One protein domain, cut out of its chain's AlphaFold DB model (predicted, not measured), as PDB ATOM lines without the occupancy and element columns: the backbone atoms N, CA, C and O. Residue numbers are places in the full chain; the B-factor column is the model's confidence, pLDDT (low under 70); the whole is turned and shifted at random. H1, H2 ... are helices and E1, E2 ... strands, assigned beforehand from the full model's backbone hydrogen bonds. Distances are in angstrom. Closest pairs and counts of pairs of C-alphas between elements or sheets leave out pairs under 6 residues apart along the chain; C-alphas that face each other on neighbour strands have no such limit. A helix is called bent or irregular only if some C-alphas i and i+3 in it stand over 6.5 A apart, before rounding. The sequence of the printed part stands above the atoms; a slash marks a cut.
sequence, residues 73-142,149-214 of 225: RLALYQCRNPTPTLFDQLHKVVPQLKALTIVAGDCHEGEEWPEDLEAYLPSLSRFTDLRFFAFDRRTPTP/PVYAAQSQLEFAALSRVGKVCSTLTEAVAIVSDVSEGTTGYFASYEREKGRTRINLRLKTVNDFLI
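This is residues 73 to 142 and 149 to 214 of the 225 residues of an uncharacterized protein of Rhodosporidium toruloides (UniProt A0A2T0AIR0). One twisted sheet of six strands has a row of three helices along one side. H3 packs over the E4, E5 and E6 part of the sheet, while H2 and then H1 continue the row side by side with few contacts to the strands. The 136 printed residues hold three named helices and six named strands in the order E1 H1 E2 H2 E3 H3 E4 E5 E6, class mixed. The sheet is mixed and runs E1 E2 E3 E4 E5 E6, its first three neighbour pairs parallel and its last two antiparallel. The whole is compact and rounded, with a radius of gyration of the C-alphas of 14.1 A and spans of 33 by 32 by 32 A.

E1, residues 73 to 77, begins at C-alpha 73 (180.868, 238.402, 188.360). H1 is residues 84 to 93, 14.8 A long, E2 99 to 102, H2 117 to 124 and E3 132 to 135. H2 is irregular, but only just: C-alphas 119 and 122 are 6.9 A apart. H3, residues 154 to 168, is 21.6 A long and begins at C-alpha 154 (159.412, 219.944, 184.929). E4, 174 to 182, is 21.7 A long and bends by 69 degrees at 179; E5, 185 to 196, is 32.8 A and bends by 56 degrees at 188; E6, 199 to 209, is 28.6 A, bends by 64 degrees at 206 and ends at C-alpha 209 (163.142, 238.484, 189.207).

E1, H1, E2 and E2, H2, E3 are strand-helix-strand units, parallel neighbour strands with a helix between, both right-handed crossovers. N 74 and O 99 of E1 and E2 are 3.0 A apart, N 134 and O 100 of E2 and E3 3.0 A, and N 176 and O 133 of E3 and E4 2.8 A. E4 E5 E6 form a meander, each strand the antiparallel neighbour of the one before, in two hairpins, with N 177 and O 189 at 3.0 A and N 192 and O 203 at 2.9 A. In two layers, H3 is on one face of the sheet, at a height of 8.1 A. The closest C-alphas of H3 and E5 are those of Leu 162 and Ala 191, 6.4 A. H1 and H2 touch at Pro 84 and Tyr 120, C-alphas 4.8 A apart, at a shallow tilt of 13 degrees, the same way. H2 and H3 touch at Leu 121 and Val 168, C-alphas 6.5 A apart, at a shallow tilt of 30 degrees, the same way. H1 and H3 are apart. Every O i to N i+4 pair is within hydrogen-bond range in H1 and H3, and 2 of 4 in H2.

The C-alphas farthest apart, Ser 183 and Lys 197, are 41.9 A apart. Residues 143 to 148 are not printed; C-alphas 142 and 149 are 6.0 A apart across the cut. The link E2 to H2, 14 residues, is long. The pLDDT is under 70 at residues 107 to 110, 181 to 185 and 209 to 214.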
ATOM      1  N   ARG A  73     182.187 238.727 188.903       93.69
ATOM      2  CA  ARG A  73     180.868 238.402 188.360       93.69
ATOM      3  C   ARG A  73     180.952 238.402 186.841       93.69
ATOM      4  O   ARG A  73     181.338 239.404 186.243       93.69
ATOM      5  N   LEU A  74     180.610 237.269 186.242       95.25
ATOM      6  CA  LEU A  74     180.570 237.098 184.798       95.25
ATOM      7  C   LEU A  74     179.203 236.565 184.391       95.25
ATOM      8  O   LEU A  74     178.742 235.555 184.924       95.25
ATOM      9  N   ALA A  75     178.586 237.222 183.421       91.69
ATOM     10  CA  ALA A  75     177.352 236.770 182.809       91.69
ATOM     11  C   ALA A  75     177.488 236.815 181.284       91.69
ATOM     12  O   ALA A  75     177.795 237.860 180.709       91.69
ATOM     13  N   LEU A  76     177.311 235.653 180.656       91.50
ATOM     14  CA  LEU A  76     177.420 235.450 179.215       91.50
ATOM     15  C   LEU A  76     176.077 234.950 178.698       91.50
ATOM     16  O   LEU A  76     175.665 233.838 179.029       91.50
ATOM     17  N   TYR A  77     175.403 235.793 177.928       87.69
ATOM     18  CA  TYR A  77     174.107 235.503 177.327       87.69
ATOM     19  C   TYR A  77     174.277 235.240 175.838       87.69
ATOM     20  O   TYR A  77     175.234 235.714 175.219       87.69
ATOM     21  N   GLN A  78     173.369 234.444 175.271       86.06
ATOM     22  CA  GLN A  78     173.494 233.913 173.912       86.06
ATOM     23  C   GLN A  78     174.817 233.147 173.696       86.06
ATOM     24  O   GLN A  78     175.402 233.141 172.606       86.06
ATOM     25  N   CYS A  79     175.307 232.485 174.749       87.62
ATOM     26  CA  CYS A  79     176.497 231.644 174.754       87.62
ATOM     27  C   CYS A  79     176.200 230.301 174.069       87.62
ATOM     28  O   CYS A  79     176.099 229.258 174.715       87.62
ATOM     29  N   ARG A  80     176.047 230.327 172.743       83.75
ATOM     30  CA  ARG A  80     175.640 229.163 171.944       83.75
ATOM     31  C   ARG A  80     176.535 227.946 172.202       83.75
ATOM     32  O   ARG A  80     177.756 228.038 172.087       83.75
ATOM     33  N   ASN A  81     175.909 226.794 172.448       85.12
ATOM     34  CA  ASN A  81     176.561 225.501 172.693       85.12
ATOM     35  C   ASN A  81     177.566 225.512 173.865       85.12
ATOM     36  O   ASN A  81     178.752 225.231 173.658       85.12
ATOM     37  N   PRO A  82     177.134 225.803 175.105       90.75
ATOM     38  CA  PRO A  82     178.031 225.783 176.255       90.75
ATOM     39  C   PRO A  82     178.463 224.339 176.549       90.75
ATOM     40  O   PRO A  82     177.670 223.523 177.009       90.75
ATOM     41  N   THR A  83     179.721 223.991 176.279       93.81
ATOM     42  CA  THR A  83     180.278 222.652 176.554       93.81
ATOM     43  C   THR A  83     180.952 222.600 177.929       93.81
ATOM     44  O   THR A  83     181.345 223.646 178.449       93.81
ATOM     45  N   PRO A  84     181.187 221.416 178.525       95.00
ATOM     46  CA  PRO A  84     181.975 221.316 179.759       95.00
ATOM     47  C   PRO A  84     183.367 221.965 179.642       95.00
ATOM     48  O   PRO A  84     183.861 222.585 180.584       95.00
ATOM     49  N   THR A  85     183.973 221.922 178.448       94.69
ATOM     50  CA  THR A  85     185.258 222.575 178.157       94.69
ATOM     51  C   THR A  85     185.219 224.091 178.360       94.69
ATOM     52  O   THR A  85     186.229 224.659 178.775       94.69
ATOM     53  N   LEU A  86     184.079 224.754 178.130       94.81
ATOM     54  CA  LEU A  86     183.932 226.181 178.426       94.81
ATOM     55  C   LEU A  86     184.174 226.464 179.913       94.81
ATOM     56  O   LEU A  86     184.915 227.379 180.255       94.81
ATOM     57  N   PHE A  87     183.599 225.658 180.804       96.25
ATOM     58  CA  PHE A  87     183.761 225.834 182.248       96.25
ATOM     59  C   PHE A  87     185.206 225.596 182.687       96.25
ATOM     60  O   PHE A  87     185.723 226.342 183.516       96.25
ATOM     61  N   ASP A  88     185.892 224.628 182.076       96.75
ATOM     62  CA  ASP A  88     187.327 224.416 182.289       96.75
ATOM     63  C   ASP A  88     188.171 225.612 181.827       96.75
ATOM     64  O   ASP A  88     189.110 226.018 182.518       96.75
ATOM     65  N   GLN A  89     187.840 226.196 180.672       96.88
ATOM     66  CA  GLN A  89     188.510 227.389 180.155       96.88
ATOM     67  C   GLN A  89     188.263 228.601 181.054       96.88
ATOM     68  O   GLN A  89     189.224 229.276 181.420       96.88
ATOM     69  N   LEU A  90     187.013 228.839 181.460       97.44
ATOM     70  CA  LEU A  90     186.641 229.916 182.376       97.44
ATOM     71  C   LEU A  90     187.348 229.766 183.724       97.44
ATOM     72  O   LEU A  90     187.956 230.721 184.192       97.44
ATOM     73  N   HIS A  91     187.366 228.569 184.308       96.94
ATOM     74  CA  HIS A  91     188.097 228.315 185.549       96.94
ATOM     75  C   HIS A  91     189.598 228.597 185.392       96.94
ATOM     76  O   HIS A  91     190.226 229.144 186.291       96.94
ATOM     77  N   LYS A  92     190.190 228.249 184.243       96.94
ATOM     78  CA  LYS A  92     191.610 228.502 183.979       96.94
ATOM     79  C   LYS A  92     191.940 229.996 183.889       96.94
ATOM     80  O   LYS A  92     193.020 230.386 184.324       96.94
ATOM     81  N   VAL A  93     191.067 230.805 183.287       97.06
ATOM     82  CA  VAL A  93     191.336 232.236 183.035       97.06
ATOM     83  C   VAL A  93     190.830 233.150 184.150       97.06
ATOM     84  O   VAL A  93     191.458 234.166 184.422       97.06
ATOM     85  N   VAL A  94     189.732 232.790 184.815       96.94
ATOM     86  CA  VAL A  94     189.103 233.563 185.895       96.94
ATOM     87  C   VAL A  94     188.700 232.661 187.077       96.94
ATOM     88  O   VAL A  94     187.520 232.565 187.423       96.94
ATOM     89  N   PRO A  95     189.661 231.982 187.736       96.31
ATOM     90  CA  PRO A  95     189.371 231.086 188.864       96.31
ATOM     91  C   PRO A  95     188.717 231.791 190.064       96.31
ATOM     92  O   PRO A  95     188.039 231.152 190.862       96.31
ATOM     93  N   GLN A  96     188.899 233.108 190.183       95.12
ATOM     94  CA  GLN A  96     188.416 233.948 191.281       95.12
ATOM     95  C   GLN A  96     186.929 234.340 191.190       95.12
ATOM     96  O   GLN A  96     186.454 235.134 192.011       95.12
ATOM     97  N   LEU A  97     186.194 233.850 190.181       96.44
ATOM     98  CA  LEU A  97     184.777 234.169 190.019       96.44
ATOM     99  C   LEU A  97     183.963 233.750 191.248       96.44
ATOM    100  O   LEU A  97     184.049 232.629 191.742       96.44
ATOM    101  N   LYS A  98     183.105 234.670 191.691       96.25
ATOM    102  CA  LYS A  98     182.121 234.460 192.756       96.25
ATOM    103  C   LYS A  98     180.714 234.257 192.208       96.25
ATOM    104  O   LYS A  98     179.915 233.590 192.863       96.25
ATOM    105  N   ALA A  99     180.413 234.795 191.029       94.69
ATOM    106  CA  ALA A  99     179.156 234.565 190.332       94.69
ATOM    107  C   ALA A  99     179.399 234.274 188.852       94.69
ATOM    108  O   ALA A  99     180.162 234.990 188.197       94.69
ATOM    109  N   LEU A 100     178.717 233.255 188.340       95.19
ATOM    110  CA  LEU A 100     178.742 232.877 186.936       95.19
ATOM    111  C   LEU A 100     177.311 232.686 186.437       95.19
ATOM    112  O   LEU A 100     176.542 231.943 187.038       95.19
ATOM    113  N   THR A 101     176.969 233.337 185.332       92.62
ATOM    114  CA  THR A 101     175.713 233.102 184.612       92.62
ATOM    115  C   THR A 101     176.027 232.720 183.176       92.62
ATOM    116  O   THR A 101     176.756 233.448 182.501       92.62
ATOM    117  N   ILE A 102     175.497 231.587 182.720       92.69
ATOM    118  CA  ILE A 102     175.630 231.114 181.340       92.69
ATOM    119  C   ILE A 102     174.232 230.886 180.784       92.69
ATOM    120  O   ILE A 102     173.555 229.954 181.203       92.69
ATOM    121  N   VAL A 103     173.825 231.716 179.834       88.50
ATOM    122  CA  VAL A 103     172.587 231.530 179.076       88.50
ATOM    123  C   VAL A 103     172.982 231.183 177.648       88.50
ATOM    124  O   VAL A 103     173.717 231.938 177.008       88.50
ATOM    125  N   ALA A 104     172.546 230.024 177.161       88.38
ATOM    126  CA  ALA A 104     172.802 229.580 175.800       88.38
ATOM    127  C   ALA A 104     171.929 230.318 174.774       88.38
ATOM    128  O   ALA A 104     172.425 230.657 173.693       88.38
ATOM    129  N   GLY A 105     170.665 230.563 175.124       79.69
ATOM    130  CA  GLY A 105     169.650 231.169 174.268       79.69
ATOM    131  C   GLY A 105     169.479 232.671 174.472       79.69
ATOM    132  O   GLY A 105     170.365 233.367 174.972       79.69
ATOM    133  N   ASP A 106     168.313 233.159 174.063       71.56
ATOM    134  CA  ASP A 106     167.820 234.531 174.240       71.56
ATOM    135  C   ASP A 106     166.986 234.697 175.526       71.56
ATOM    136  O   ASP A 106     166.224 235.649 175.662       71.56
ATOM    137  N   CYS A 107     167.124 233.749 176.458       66.94
ATOM    138  CA  CYS A 107     166.367 233.636 177.703       66.94
ATOM    139  C   CYS A 107     164.859 233.381 177.549       66.94
ATOM    140  O   CYS A 107     164.217 233.139 178.568       66.94
ATOM    141  N   HIS A 108     164.266 233.389 176.348       66.81
ATOM    142  CA  HIS A 108     162.816 233.212 176.202       66.81
ATOM    143  C   HIS A 108     162.342 231.839 176.681       66.81
ATOM    144  O   HIS A 108     161.334 231.742 177.382       66.81
ATOM    145  N   GLU A 109     163.099 230.794 176.359       68.50
ATOM    146  CA  GLU A 109     162.877 229.432 176.834       68.50
ATOM    147  C   GLU A 109     164.206 228.786 177.228       68.50
ATOM    148  O   GLU A 109     165.278 229.197 176.781       68.50
ATOM    149  N   GLY A 110     164.135 227.762 178.078       68.75
ATOM    150  CA  GLY A 110     165.314 226.984 178.425       68.75
ATOM    151  C   GLY A 110     165.866 226.201 177.229       68.75
ATOM    152  O   GLY A 110     165.126 225.498 176.536       68.75
ATOM    153  N   GLU A 111     167.177 226.275 177.024       81.38
ATOM    154  CA  GLU A 111     167.872 225.684 175.881       81.38
ATOM    155  C   GLU A 111     168.415 224.287 176.175       81.38
ATOM    156  O   GLU A 111     168.785 223.933 177.301       81.38
ATOM    157  N   GLU A 112     168.526 223.477 175.127       81.69
ATOM    158  CA  GLU A 112     169.166 222.172 175.226       81.69
ATOM    159  C   GLU A 112     170.684 222.328 175.120       81.69
ATOM    160  O   GLU A 112     171.237 222.673 174.075       81.69
ATOM    161  N   TRP A 113     171.377 222.099 176.235       89.94
ATOM    162  CA  TRP A 113     172.836 222.115 176.231       89.94
ATOM    163  C   TRP A 113     173.393 220.836 175.577       89.94
ATOM    164  O   TRP A 113     172.754 219.789 175.671       89.94
ATOM    165  N   PRO A 114     174.603 220.881 174.982       88.75
ATOM    166  CA  PRO A 114     175.173 219.762 174.221       88.75
ATOM    167  C   PRO A 114     175.350 218.438 174.978       88.75
ATOM    168  O   PRO A 114     175.402 217.387 174.352       88.75
ATOM    169  N   GLU A 115     175.511 218.489 176.296       89.00
ATOM    170  CA  GLU A 115     175.775 217.329 177.153       89.00
ATOM    171  C   GLU A 115     174.835 217.347 178.351       89.00
ATOM    172  O   GLU A 115     174.242 218.379 178.639       89.00
ATOM    173  N   ASP A 116     174.734 216.262 179.116       87.25
ATOM    174  CA  ASP A 116     173.974 216.269 180.366       87.25
ATOM    175  C   ASP A 116     174.630 217.082 181.481       87.25
ATOM    176  O   ASP A 116     175.850 217.176 181.552       87.25
ATOM    177  N   LEU A 117     173.827 217.605 182.420       88.19
ATOM    178  CA  LEU A 117     174.316 218.415 183.548       88.19
ATOM    179  C   LEU A 117     175.462 217.735 184.317       88.19
ATOM    180  O   LEU A 117     176.407 218.406 184.724       88.19
ATOM    181  N   GLU A 118     175.412 216.408 184.463       90.38
ATOM    182  CA  GLU A 118     176.467 215.605 185.097       90.38
ATOM    183  C   GLU A 118     177.844 215.804 184.461       90.38
ATOM    184  O   GLU A 118     178.846 215.839 185.175       90.38
ATOM    185  N   ALA A 119     177.911 215.989 183.140       93.62
ATOM    186  CA  ALA A 119     179.165 216.208 182.429       93.62
ATOM    187  C   ALA A 119     179.832 217.544 182.807       93.62
ATOM    188  O   ALA A 119     181.050 217.675 182.710       93.62
ATOM    189  N   TYR A 120     179.055 218.524 183.283       94.94
ATOM    190  CA  TYR A 120     179.540 219.852 183.671       94.94
ATOM    191  C   TYR A 120     179.994 219.919 185.130       94.94
ATOM    192  O   TYR A 120     180.836 220.752 185.474       94.94
ATOM    193  N   LEU A 121     179.461 219.057 186.004       94.88
ATOM    194  CA  LEU A 121     179.723 219.104 187.447       94.88
ATOM    195  C   LEU A 121     181.219 218.988 187.810       94.88
ATOM    196  O   LEU A 121     181.661 219.733 188.693       94.88
ATOM    197  N   PRO A 122     182.041 218.144 187.149       95.94
ATOM    198  CA  PRO A 122     183.480 218.103 187.402       95.94
ATOM    199  C   PRO A 122     184.177 219.438 187.125       95.94
ATOM    200  O   PRO A 122     185.032 219.839 187.909       95.94
ATOM    201  N   SER A 123     183.799 220.141 186.057       96.44
ATOM    202  CA  SER A 123     184.363 221.449 185.706       96.44
ATOM    203  C   SER A 123     183.853 222.551 186.634       96.44
ATOM    204  O   SER A 123     184.645 223.340 187.142       96.44
ATOM    205  N   LEU A 124     182.551 222.561 186.934       95.69
ATOM    206  CA  LEU A 124     181.936 223.515 187.863       95.69
ATOM    207  C   LEU A 124     182.508 223.401 189.283       95.69
ATOM    208  O   LEU A 124     182.788 224.418 189.914       95.69
ATOM    209  N   SER A 125     182.755 222.183 189.777       95.94
ATOM    210  CA  SER A 125     183.306 221.975 191.127       95.94
ATOM    211  C   SER A 125     184.727 222.507 191.322       95.94
ATOM    212  O   SER A 125     185.163 222.661 192.463       95.94
ATOM    213  N   ARG A 126     185.451 222.815 190.236       96.38
ATOM    214  CA  ARG A 126     186.795 223.406 190.311       96.38
ATOM    215  C   ARG A 126     186.768 224.856 190.786       96.38
ATOM    216  O   ARG A 126     187.750 225.309 191.362       96.38
ATOM    217  N   PHE A 127     185.656 225.570 190.605       96.06
ATOM    218  CA  PHE A 127     185.522 226.931 191.112       96.06
ATOM    219  C   PHE A 127     185.341 226.944 192.640       96.06
ATOM    220  O   PHE A 127     184.231 226.863 193.172       96.06
ATOM    221  N   THR A 128     186.446 227.102 193.365       94.75
ATOM    222  CA  THR A 128     186.462 227.079 194.835       94.75
ATOM    223  C   THR A 128     185.892 228.337 195.495       94.75
ATOM    224  O   THR A 128     185.634 228.323 196.696       94.75
ATOM    225  N   ASP A 129     185.659 229.408 194.735       94.69
ATOM    226  CA  ASP A 129     185.108 230.672 195.248       94.69
ATOM    227  C   ASP A 129     183.703 230.998 194.725       94.69
ATOM    228  O   ASP A 129     183.080 231.958 195.194       94.69
ATOM    229  N   LEU A 130     183.168 230.181 193.810       94.88
ATOM    230  CA  LEU A 130     181.862 230.410 193.202       94.88
ATOM    231  C   LEU A 130     180.752 230.243 194.243       94.88
ATOM    232  O   LEU A 130     180.597 229.188 194.855       94.88
ATOM    233  N   ARG A 131     179.975 231.306 194.460       94.69
ATOM    234  CA  ARG A 131     178.841 231.346 195.396       94.69
ATOM    235  C   ARG A 131     177.497 231.341 194.681       94.69
ATOM    236  O   ARG A 131     176.522 230.871 195.260       94.69
ATOM    237  N   PHE A 132     177.459 231.819 193.443       93.19
ATOM    238  CA  PHE A 132     176.251 231.893 192.634       93.19
ATOM    239  C   PHE A 132     176.485 231.292 191.249       93.19
ATOM    240  O   PHE A 132     177.481 231.615 190.596       93.19
ATOM    241  N   PHE A 133     175.551 230.457 190.800       93.38
ATOM    242  CA  PHE A 133     175.551 229.911 189.447       93.38
ATOM    243  C   PHE A 133     174.149 229.935 188.839       93.38
ATOM    244  O   PHE A 133     173.233 229.353 189.409       93.38
ATOM    245  N   ALA A 134     173.983 230.565 187.681       90.44
ATOM    246  CA  ALA A 134     172.719 230.569 186.950       90.44
ATOM    247  C   ALA A 134     172.893 230.048 185.522       90.44
ATOM    248  O   ALA A 134     173.926 230.284 184.886       90.44
ATOM    249  N   PHE A 135     171.885 229.326 185.040       90.69
ATOM    250  CA  PHE A 135     171.894 228.707 183.722       90.69
ATOM    251  C   PHE A 135     170.482 228.502 183.168       90.69
ATOM    252  O   PHE A 135     169.558 228.295 183.944       90.69
ATOM    253  N   ASP A 136     170.316 228.522 181.846       87.25
ATOM    254  CA  ASP A 136     169.036 228.352 181.126       87.25
ATOM    255  C   ASP A 136     168.798 226.932 180.598       87.25
ATOM    256  O   ASP A 136     167.916 226.695 179.784       87.25
ATOM    257  N   ARG A 137     169.604 225.964 181.022       82.31
ATOM    258  CA  ARG A 137     169.507 224.586 180.536       82.31
ATOM    259  C   ARG A 137     168.128 223.984 180.824       82.31
ATOM    260  O   ARG A 137     167.724 223.878 181.981       82.31
ATOM    261  N   ARG A 138     167.509 223.404 179.798       76.31
ATOM    262  CA  ARG A 138     166.369 222.493 179.931       76.31
ATOM    263  C   ARG A 138     166.830 221.098 180.360       76.31
ATOM    264  O   ARG A 138     167.605 220.449 179.656       76.31
ATOM    265  N   THR A 139     166.344 220.598 181.498       77.12
ATOM    266  CA  THR A 139     166.558 219.187 181.855       77.12
ATOM    267  C   THR A 139     165.803 218.282 180.865       77.12
ATOM    268  O   THR A 139     164.608 218.506 180.663       77.12
ATOM    269  N   PRO A 140     166.454 217.281 180.233       74.94
ATOM    270  CA  PRO A 140     165.798 216.419 179.254       74.94
ATOM    271  C   PRO A 140     164.694 215.575 179.897       74.94
ATOM    272  O   PRO A 140     164.809 215.145 181.049       74.94
ATOM    273  N   THR A 141     163.629 215.312 179.135       77.25
ATOM    274  CA  THR A 141     162.533 214.442 179.573       77.25
ATOM    275  C   THR A 141     163.063 213.021 179.797       77.25
ATOM    276  O   THR A 141     163.641 212.449 178.870       77.25
ATOM    277  N   PRO A 142     162.880 212.421 180.989       80.81
ATOM    278  CA  PRO A 142     163.308 211.050 181.228       80.81
ATOM    279  C   PRO A 142     162.565 210.082 180.309       80.81
ATOM    280  O   PRO A 142     161.383 210.277 180.034       80.81
ATOM    281  N   PRO A 149     158.623 208.469 176.788       79.31
ATOM    282  CA  PRO A 149     158.703 209.564 177.747       79.31
ATOM    283  C   PRO A 149     158.015 209.217 179.070       79.31
ATOM    284  O   PRO A 149     156.830 208.881 179.119       79.31
ATOM    285  N   VAL A 150     158.740 209.378 180.172       83.38
ATOM    286  CA  VAL A 150     158.179 209.312 181.518       83.38
ATOM    287  C   VAL A 150     157.679 210.698 181.895       83.38
ATOM    288  O   VAL A 150     158.437 211.670 181.919       83.38
ATOM    289  N   TYR A 151     156.396 210.788 182.242       74.00
ATOM    290  CA  TYR A 151     155.785 212.031 182.701       74.00
ATOM    291  C   TYR A 151     156.303 212.413 184.093       74.00
ATOM    292  O   TYR A 151     155.746 212.023 185.117       74.00
ATOM    293  N   ALA A 152     157.375 213.198 184.120       74.81
ATOM    294  CA  ALA A 152     157.835 213.927 185.292       74.81
ATOM    295  C   ALA A 152     157.422 215.396 185.164       74.81
ATOM    296  O   ALA A 152     157.495 215.983 184.085       74.81
ATOM    297  N   ALA A 153     156.994 216.014 186.266       78.25
ATOM    298  CA  ALA A 153     156.767 217.454 186.259       78.25
ATOM    299  C   ALA A 153     158.114 218.172 186.064       78.25
ATOM    300  O   ALA A 153     159.073 217.840 186.763       78.25
ATOM    301  N   GLN A 154     158.178 219.179 185.182       75.88
ATOM    302  CA  GLN A 154     159.412 219.944 184.929       75.88
ATOM    303  C   GLN A 154     160.048 220.440 186.227       75.88
ATOM    304  O   GLN A 154     161.257 220.367 186.404       75.88
ATOM    305  N   SER A 155     159.213 220.871 187.173       75.44
ATOM    306  CA  SER A 155     159.665 221.286 188.490       75.44
ATOM    307  C   SER A 155     160.535 220.214 189.144       75.44
ATOM    308  O   SER A 155     161.659 220.517 189.529       75.44
ATOM    309  N   GLN A 156     160.083 218.956 189.213       82.00
ATOM    310  CA  GLN A 156     160.830 217.839 189.811       82.00
ATOM    311  C   GLN A 156     162.180 217.599 189.128       82.00
ATOM    312  O   GLN A 156     163.156 217.283 189.814       82.00
ATOM    313  N   LEU A 157     162.242 217.766 187.806       83.50
ATOM    314  CA  LEU A 157     163.477 217.643 187.035       83.50
ATOM    315  C   LEU A 157     164.476 218.742 187.417       83.50
ATOM    316  O   LEU A 157     165.619 218.432 187.760       83.50
ATOM    317  N   GLU A 158     164.024 219.995 187.492       83.19
ATOM    318  CA  GLU A 158     164.871 221.118 187.909       83.19
ATOM    319  C   GLU A 158     165.274 221.037 189.390       83.19
ATOM    320  O   GLU A 158     166.424 221.314 189.744       83.19
ATOM    321  N   PHE A 159     164.380 220.562 190.271       82.50
ATOM    322  CA  PHE A 159     164.709 220.250 191.669       82.50
ATOM    323  C   PHE A 159     165.864 219.238 191.743       82.50
ATOM    324  O   PHE A 159     166.810 219.428 192.514       82.50
ATOM    325  N   ALA A 160     165.801 218.165 190.949       85.44
ATOM    326  CA  ALA A 160     166.843 217.146 190.921       85.44
ATOM    327  C   ALA A 160     168.167 217.714 190.391       85.44
ATOM    328  O   ALA A 160     169.205 217.499 191.018       85.44
ATOM    329  N   ALA A 161     168.134 218.472 189.293       87.75
ATOM    330  CA  ALA A 161     169.299 219.125 188.703       87.75
ATOM    331  C   ALA A 161     170.015 220.045 189.709       87.75
ATOM    332  O   ALA A 161     171.196 219.849 190.017       87.75
ATOM    333  N   LEU A 162     169.282 220.988 190.307       88.88
ATOM    334  CA  LEU A 162     169.818 221.930 191.291       88.88
ATOM    335  C   LEU A 162     170.326 221.215 192.549       88.88
ATOM    336  O   LEU A 162     171.396 221.536 193.069       88.88
ATOM    337  N   SER A 163     169.629 220.170 193.009       88.31
ATOM    338  CA  SER A 163     170.109 219.376 194.141       88.31
ATOM    339  C   SER A 163     171.472 218.729 193.874       88.31
ATOM    340  O   SER A 163     172.283 218.629 194.799       88.31
ATOM    341  N   ARG A 164     171.735 218.270 192.644       89.62
ATOM    342  CA  ARG A 164     173.025 217.670 192.274       89.62
ATOM    343  C   ARG A 164     174.125 218.722 192.176       89.62
ATOM    344  O   ARG A 164     175.204 218.506 192.730       89.62
ATOM    345  N   VAL A 165     173.823 219.883 191.591       91.62
ATOM    346  CA  VAL A 165     174.734 221.040 191.541       91.62
ATOM    347  C   VAL A 165     175.207 221.421 192.943       91.62
ATOM    348  O   VAL A 165     176.411 221.453 193.190       91.62
ATOM    349  N   GLY A 166     174.289 221.622 193.893       89.38
ATOM    350  CA  GLY A 166     174.640 221.998 195.268       89.38
ATOM    351  C   GLY A 166     175.427 220.943 196.048       89.38
ATOM    352  O   GLY A 166     176.200 221.288 196.950       89.38
ATOM    353  N   LYS A 167     175.243 219.661 195.704       89.25
ATOM    354  CA  LYS A 167     175.984 218.541 196.296       89.25
ATOM    355  C   LYS A 167     177.435 218.504 195.817       89.25
ATOM    356  O   LYS A 167     178.318 218.213 196.621       89.25
ATOM    357  N   VAL A 168     177.675 218.770 194.533       91.75
ATOM    358  CA  VAL A 168     179.015 218.706 193.928       91.75
ATOM    359  C   VAL A 168     179.789 220.014 194.124       91.75
ATOM    360  O   VAL A 168     180.972 219.989 194.455       91.75
ATOM    361  N   CYS A 169     179.123 221.160 194.006       92.44
ATOM    362  CA  CYS A 169     179.734 222.476 194.158       92.44
ATOM    363  C   CYS A 169     179.533 222.982 195.595       92.44
ATOM    364  O   CYS A 169     178.550 223.653 195.915       92.44
ATOM    365  N   SER A 170     180.463 222.634 196.489       90.06
ATOM    366  CA  SER A 170     180.355 222.865 197.941       90.06
ATOM    367  C   SER A 170     180.380 224.338 198.368       90.06
ATOM    368  O   SER A 170     180.036 224.668 199.505       90.06
ATOM    369  N   THR A 171     180.786 225.228 197.472       92.25
ATOM    370  CA  THR A 171     180.977 226.659 197.713       92.25
ATOM    371  C   THR A 171     179.742 227.479 197.355       92.25
ATOM    372  O   THR A 171     179.543 228.541 197.954       92.25
ATOM    373  N   LEU A 172     178.873 226.954 196.482       92.25
ATOM    374  CA  LEU A 172     177.643 227.617 196.051       92.25
ATOM    375  C   LEU A 172     176.711 227.863 197.229       92.25
ATOM    376  O   LEU A 172     176.332 226.922 197.922       92.25
ATOM    377  N   THR A 173     176.300 229.106 197.427       91.88
ATOM    378  CA  THR A 173     175.220 229.489 198.342       91.88
ATOM    379  C   THR A 173     173.884 229.552 197.619       91.88
ATOM    380  O   THR A 173     172.849 229.351 198.248       91.88
ATOM    381  N   GLU A 174     173.903 229.776 196.306       91.31
ATOM    382  CA  GLU A 174     172.709 229.799 195.472       91.31
ATOM    383  C   GLU A 174     172.999 229.259 194.064       91.31
ATOM    384  O   GLU A 174     174.096 229.441 193.532       91.31
ATOM    385  N   ALA A 175     172.024 228.581 193.460       91.38
ATOM    386  CA  ALA A 175     172.020 228.311 192.029       91.38
ATOM    387  C   ALA A 175     170.622 228.480 191.441       91.38
ATOM    388  O   ALA A 175     169.631 228.294 192.151       91.38
ATOM    389  N   VAL A 176     170.547 228.807 190.154       88.69
ATOM    390  CA  VAL A 176     169.281 229.102 189.490       88.69
ATOM    391  C   VAL A 176     169.190 228.413 188.138       88.69
ATOM    392  O   VAL A 176     170.066 228.586 187.294       88.69
ATOM    393  N   ALA A 177     168.114 227.653 187.945       88.62
ATOM    394  CA  ALA A 177     167.708 227.151 186.638       88.62
ATOM    395  C   ALA A 177     166.688 228.133 186.048       88.62
ATOM    396  O   ALA A 177     165.567 228.245 186.553       88.62
ATOM    397  N   ILE A 178     167.104 228.892 185.040       85.19
ATOM    398  CA  ILE A 178     166.299 229.865 184.303       85.19
ATOM    399  C   ILE A 178     165.361 229.094 183.374       85.19
ATOM    400  O   ILE A 178     165.785 228.176 182.678       85.19
ATOM    401  N   VAL A 179     164.078 229.445 183.405       78.38
ATOM    402  CA  VAL A 179     163.019 228.723 182.685       78.38
ATOM    403  C   VAL A 179     162.430 229.578 181.573       78.38
ATOM    404  O   VAL A 179     162.155 229.061 180.496       78.38
ATOM    405  N   SER A 180     162.216 230.867 181.837       72.62
ATOM    406  CA  SER A 180     161.764 231.809 180.819       72.62
ATOM    407  C   SER A 180     162.122 233.232 181.201       72.62
ATOM    408  O   SER A 180     162.213 233.564 182.383       72.62
ATOM    409  N   ASP A 181     162.203 234.091 180.203       66.69
ATOM    410  CA  ASP A 181     162.211 235.534 180.354       66.69
ATOM    411  C   ASP A 181     160.843 236.067 179.950       66.69
ATOM    412  O   ASP A 181     160.322 235.751 178.878       66.69
ATOM    413  N   VAL A 182     160.205 236.807 180.851       53.69
ATOM    414  CA  VAL A 182     158.939 237.488 180.579       53.69
ATOM    415  C   VAL A 182     159.194 238.987 180.518       53.69
ATOM    416  O   VAL A 182     160.172 239.483 181.062       53.69
ATOM    417  N   SER A 183     158.289 239.747 179.898       47.31
ATOM    418  CA  SER A 183     158.412 241.208 179.752       47.31
ATOM    419  C   SER A 183     158.606 241.987 181.065       47.31
ATOM    420  O   SER A 183     158.919 243.172 181.027       47.31
ATOM    421  N   GLU A 184     158.370 241.348 182.214       51.47
ATOM    422  CA  GLU A 184     158.486 241.919 183.561       51.47
ATOM    423  C   GLU A 184     159.670 241.347 184.370       51.47
ATOM    424  O   GLU A 184     159.879 241.767 185.506       51.47
ATOM    425  N   GLY A 185     160.445 240.408 183.810       61.78
ATOM    426  CA  GLY A 185     161.615 239.812 184.456       61.78
ATOM    427  C   GLY A 185     161.863 238.349 184.087       61.78
ATOM    428  O   GLY A 185     161.058 237.688 183.438       61.78
ATOM    429  N   THR A 186     162.953 237.792 184.592       70.00
ATOM    430  CA  THR A 186     163.344 236.412 184.333       70.00
ATOM    431  C   THR A 186     162.802 235.469 185.409       70.00
ATOM    432  O   THR A 186     162.948 235.692 186.613       70.00
ATOM    433  N   THR A 187     162.166 234.381 184.986       77.38
ATOM    434  CA  THR A 187     161.591 233.338 185.842       77.38
ATOM    435  C   THR A 187     162.509 232.124 185.918       77.38
ATOM    436  O   THR A 187     163.014 231.635 184.909       77.38
ATOM    437  N   GLY A 188     162.698 231.589 187.124       81.19
ATOM    438  CA  GLY A 188     163.528 230.405 187.330       81.19
ATOM    439  C   GLY A 188     163.316 229.704 188.667       81.19
ATOM    440  O   GLY A 188     162.680 230.229 189.586       81.19
ATOM    441  N   TYR A 189     163.871 228.500 188.783       85.50
ATOM    442  CA  TYR A 189     163.948 227.745 190.031       85.50
ATOM    443  C   TYR A 189     165.219 228.131 190.787       85.50
ATOM    444  O   TYR A 189     166.328 227.826 190.358       85.50
ATOM    445  N   PHE A 190     165.054 228.777 191.938       87.94
ATOM    446  CA  PHE A 190     166.135 229.223 192.810       87.94
ATOM    447  C   PHE A 190     166.381 228.187 193.894       87.94
ATOM    448  O   PHE A 190     165.461 227.859 194.645       87.94
ATOM    449  N   ALA A 191     167.617 227.721 194.008       89.00
ATOM    450  CA  ALA A 191     168.085 226.821 195.047       89.00
ATOM    451  C   ALA A 191     169.047 227.554 195.976       89.00
ATOM    452  O   ALA A 191     170.151 227.889 195.560       89.00
ATOM    453  N   SER A 192     168.675 227.752 197.237       90.56
ATOM    454  CA  SER A 192     169.595 228.234 198.271       90.56
ATOM    455  C   SER A 192     170.175 227.051 199.051       90.56
ATOM    456  O   SER A 192     169.435 226.149 199.459       90.56
ATOM    457  N   TYR A 193     171.489 227.060 199.275       88.69
ATOM    458  CA  TYR A 193     172.223 225.979 199.936       88.69
ATOM    459  C   TYR A 193     172.732 226.417 201.309       88.69
ATOM    460  O   TYR A 193     173.666 227.211 201.427       88.69
ATOM    461  N   GLU A 194     172.162 225.836 202.358       88.38
ATOM    462  CA  GLU A 194     172.588 226.027 203.743       88.38
ATOM    463  C   GLU A 194     173.369 224.792 204.195       88.38
ATOM    464  O   GLU A 194     172.874 223.665 204.114       88.38
ATOM    465  N   ARG A 195     174.611 224.975 204.652       84.56
ATOM    466  CA  ARG A 195     175.483 223.862 205.053       84.56
ATOM    467  C   ARG A 195     175.740 223.898 206.549       84.56
ATOM    468  O   ARG A 195     176.339 224.839 207.057       84.56
ATOM    469  N   GLU A 196     175.350 222.831 207.236       81.12
ATOM    470  CA  GLU A 196     175.545 222.667 208.674       81.12
ATOM    471  C   GLU A 196     176.054 221.259 208.981       81.12
ATOM    472  O   GLU A 196     175.408 220.266 208.650       81.12
ATOM    473  N   LYS A 197     177.214 221.155 209.648       78.19
ATOM    474  CA  LYS A 197     177.749 219.887 210.190       78.19
ATOM    475  C   LYS A 197     177.741 218.722 209.176       78.19
ATOM    476  O   LYS A 197     177.330 217.610 209.498       78.19
ATOM    477  N   GLY A 198     178.164 218.986 207.936       72.75
ATOM    478  CA  GLY A 198     178.228 217.983 206.862       72.75
ATOM    479  C   GLY A 198     176.887 217.653 206.192       72.75
ATOM    480  O   GLY A 198     176.852 216.826 205.284       72.75
ATOM    481  N   ARG A 199     175.788 218.299 206.595       78.94
ATOM    482  CA  ARG A 199     174.492 218.242 205.908       78.94
ATOM    483  C   ARG A 199     174.318 219.487 205.046       78.94
ATOM    484  O   ARG A 199     174.719 220.577 205.446       78.94
ATOM    485  N   THR A 200     173.700 219.315 203.881       81.69
ATOM    486  CA  THR A 200     173.289 220.427 203.014       81.69
ATOM    487  C   THR A 200     171.771 220.457 202.980       81.69
ATOM    488  O   THR A 200     171.142 219.497 202.537       81.69
ATOM    489  N   ARG A 201     171.187 221.542 203.481       85.31
ATOM    490  CA  ARG A 201     169.776 221.861 203.308       85.31
ATOM    491  C   ARG A 201     169.630 222.670 202.026       85.31
ATOM    492  O   ARG A 201     170.385 223.609 201.793       85.31
ATOM    493  N   ILE A 202     168.661 222.281 201.207       86.25
ATOM    494  CA  ILE A 202     168.388 222.917 199.923       86.25
ATOM    495  C   ILE A 202     166.982 223.499 199.989       86.25
ATOM    496  O   ILE A 202     166.010 222.758 200.129       86.25
ATOM    497  N   ASN A 203     166.886 224.824 199.937       84.94
ATOM    498  CA  ASN A 203     165.618 225.543 199.921       84.94
ATOM    499  C   ASN A 203     165.340 225.982 198.484       84.94
ATOM    500  O   ASN A 203     166.071 226.804 197.938       84.94
ATOM    501  N   LEU A 204     164.298 225.422 197.877       81.56
ATOM    502  CA  LEU A 204     163.988 225.618 196.464       81.56
ATOM    503  C   LEU A 204     162.680 226.390 196.285       81.56
ATOM    504  O   LEU A 204     161.690 226.102 196.963       81.56
ATOM    505  N   ARG A 205     162.679 227.387 195.395       83.25
ATOM    506  CA  ARG A 205     161.516 228.241 195.100       83.25
ATOM    507  C   ARG A 205     161.504 228.650 193.631       83.25
ATOM    508  O   ARG A 205     162.525 229.095 193.120       83.25
ATOM    509  N   LEU A 206     160.345 228.565 192.985       80.81
ATOM    510  CA  LEU A 206     160.104 229.233 191.705       80.81
ATOM    511  C   LEU A 206     159.862 230.722 191.978       80.81
ATOM    512  O   LEU A 206     159.061 231.056 192.853       80.81
ATOM    513  N   LYS A 207     160.579 231.603 191.279       79.19
ATOM    514  CA  LYS A 207     160.432 233.059 191.403       79.19
ATOM    515  C   LYS A 207     160.613 233.724 190.042       79.19
ATOM    516  O   LYS A 207     161.326 233.190 189.195       79.19
ATOM    517  N   THR A 208     160.044 234.914 189.902       72.81
ATOM    518  CA  THR A 208     160.348 235.864 188.828       72.81
ATOM    519  C   THR A 208     161.160 237.009 189.428       72.81
ATOM    520  O   THR A 208     160.830 237.491 190.515       72.81
ATOM    521  N   VAL A 209     162.255 237.397 188.776       69.75
ATOM    522  CA  VAL A 209     163.142 238.484 189.207       69.75
ATOM    523  C   VAL A 209     163.361 239.456 188.061       69.75
ATOM    524  O   VAL A 209     163.605 239.039 186.940       69.75
ATOM    525  N   ASN A 210     163.314 240.753 188.349       56.97
ATOM    526  CA  ASN A 210     163.323 241.769 187.295       56.97
ATOM    527  C   ASN A 210     164.660 241.909 186.559       56.97
ATOM    528  O   ASN A 210     164.668 242.608 185.566       56.97
ATOM    529  N   ASP A 211     165.749 241.297 187.046       57.38
ATOM    530  CA  ASP A 211     167.034 241.159 186.345       57.38
ATOM    531  C   ASP A 211     168.003 240.329 187.201       57.38
ATOM    532  O   ASP A 211     168.317 240.703 188.337       57.38
ATOM    533  N   PHE A 212     168.558 239.239 186.666       54.09
ATOM    534  CA  PHE A 212     169.572 238.436 187.377       54.09
ATOM    535  C   PHE A 212     170.875 239.204 187.669       54.09
ATOM    536  O   PHE A 212     171.677 238.814 188.524       54.09
ATOM    537  N   LEU A 213     171.097 240.310 186.961       50.03
ATOM    538  CA  LEU A 213     172.384 240.992 186.871       50.03
ATOM    539  C   LEU A 213     172.585 242.058 187.953       50.03
ATOM    540  O   LEU A 213     173.728 242.370 188.286       50.03
ATOM    541  N   ILE A 214     171.507 242.570 188.560       43.31
ATOM    542  CA  ILE A 214     171.555 243.755 189.439       43.31
ATOM    543  C   ILE A 214     171.623 243.407 190.942       43.31
ATOM    544  O   ILE A 214     171.845 244.285 191.776       43.31
TER     545      ILE A 214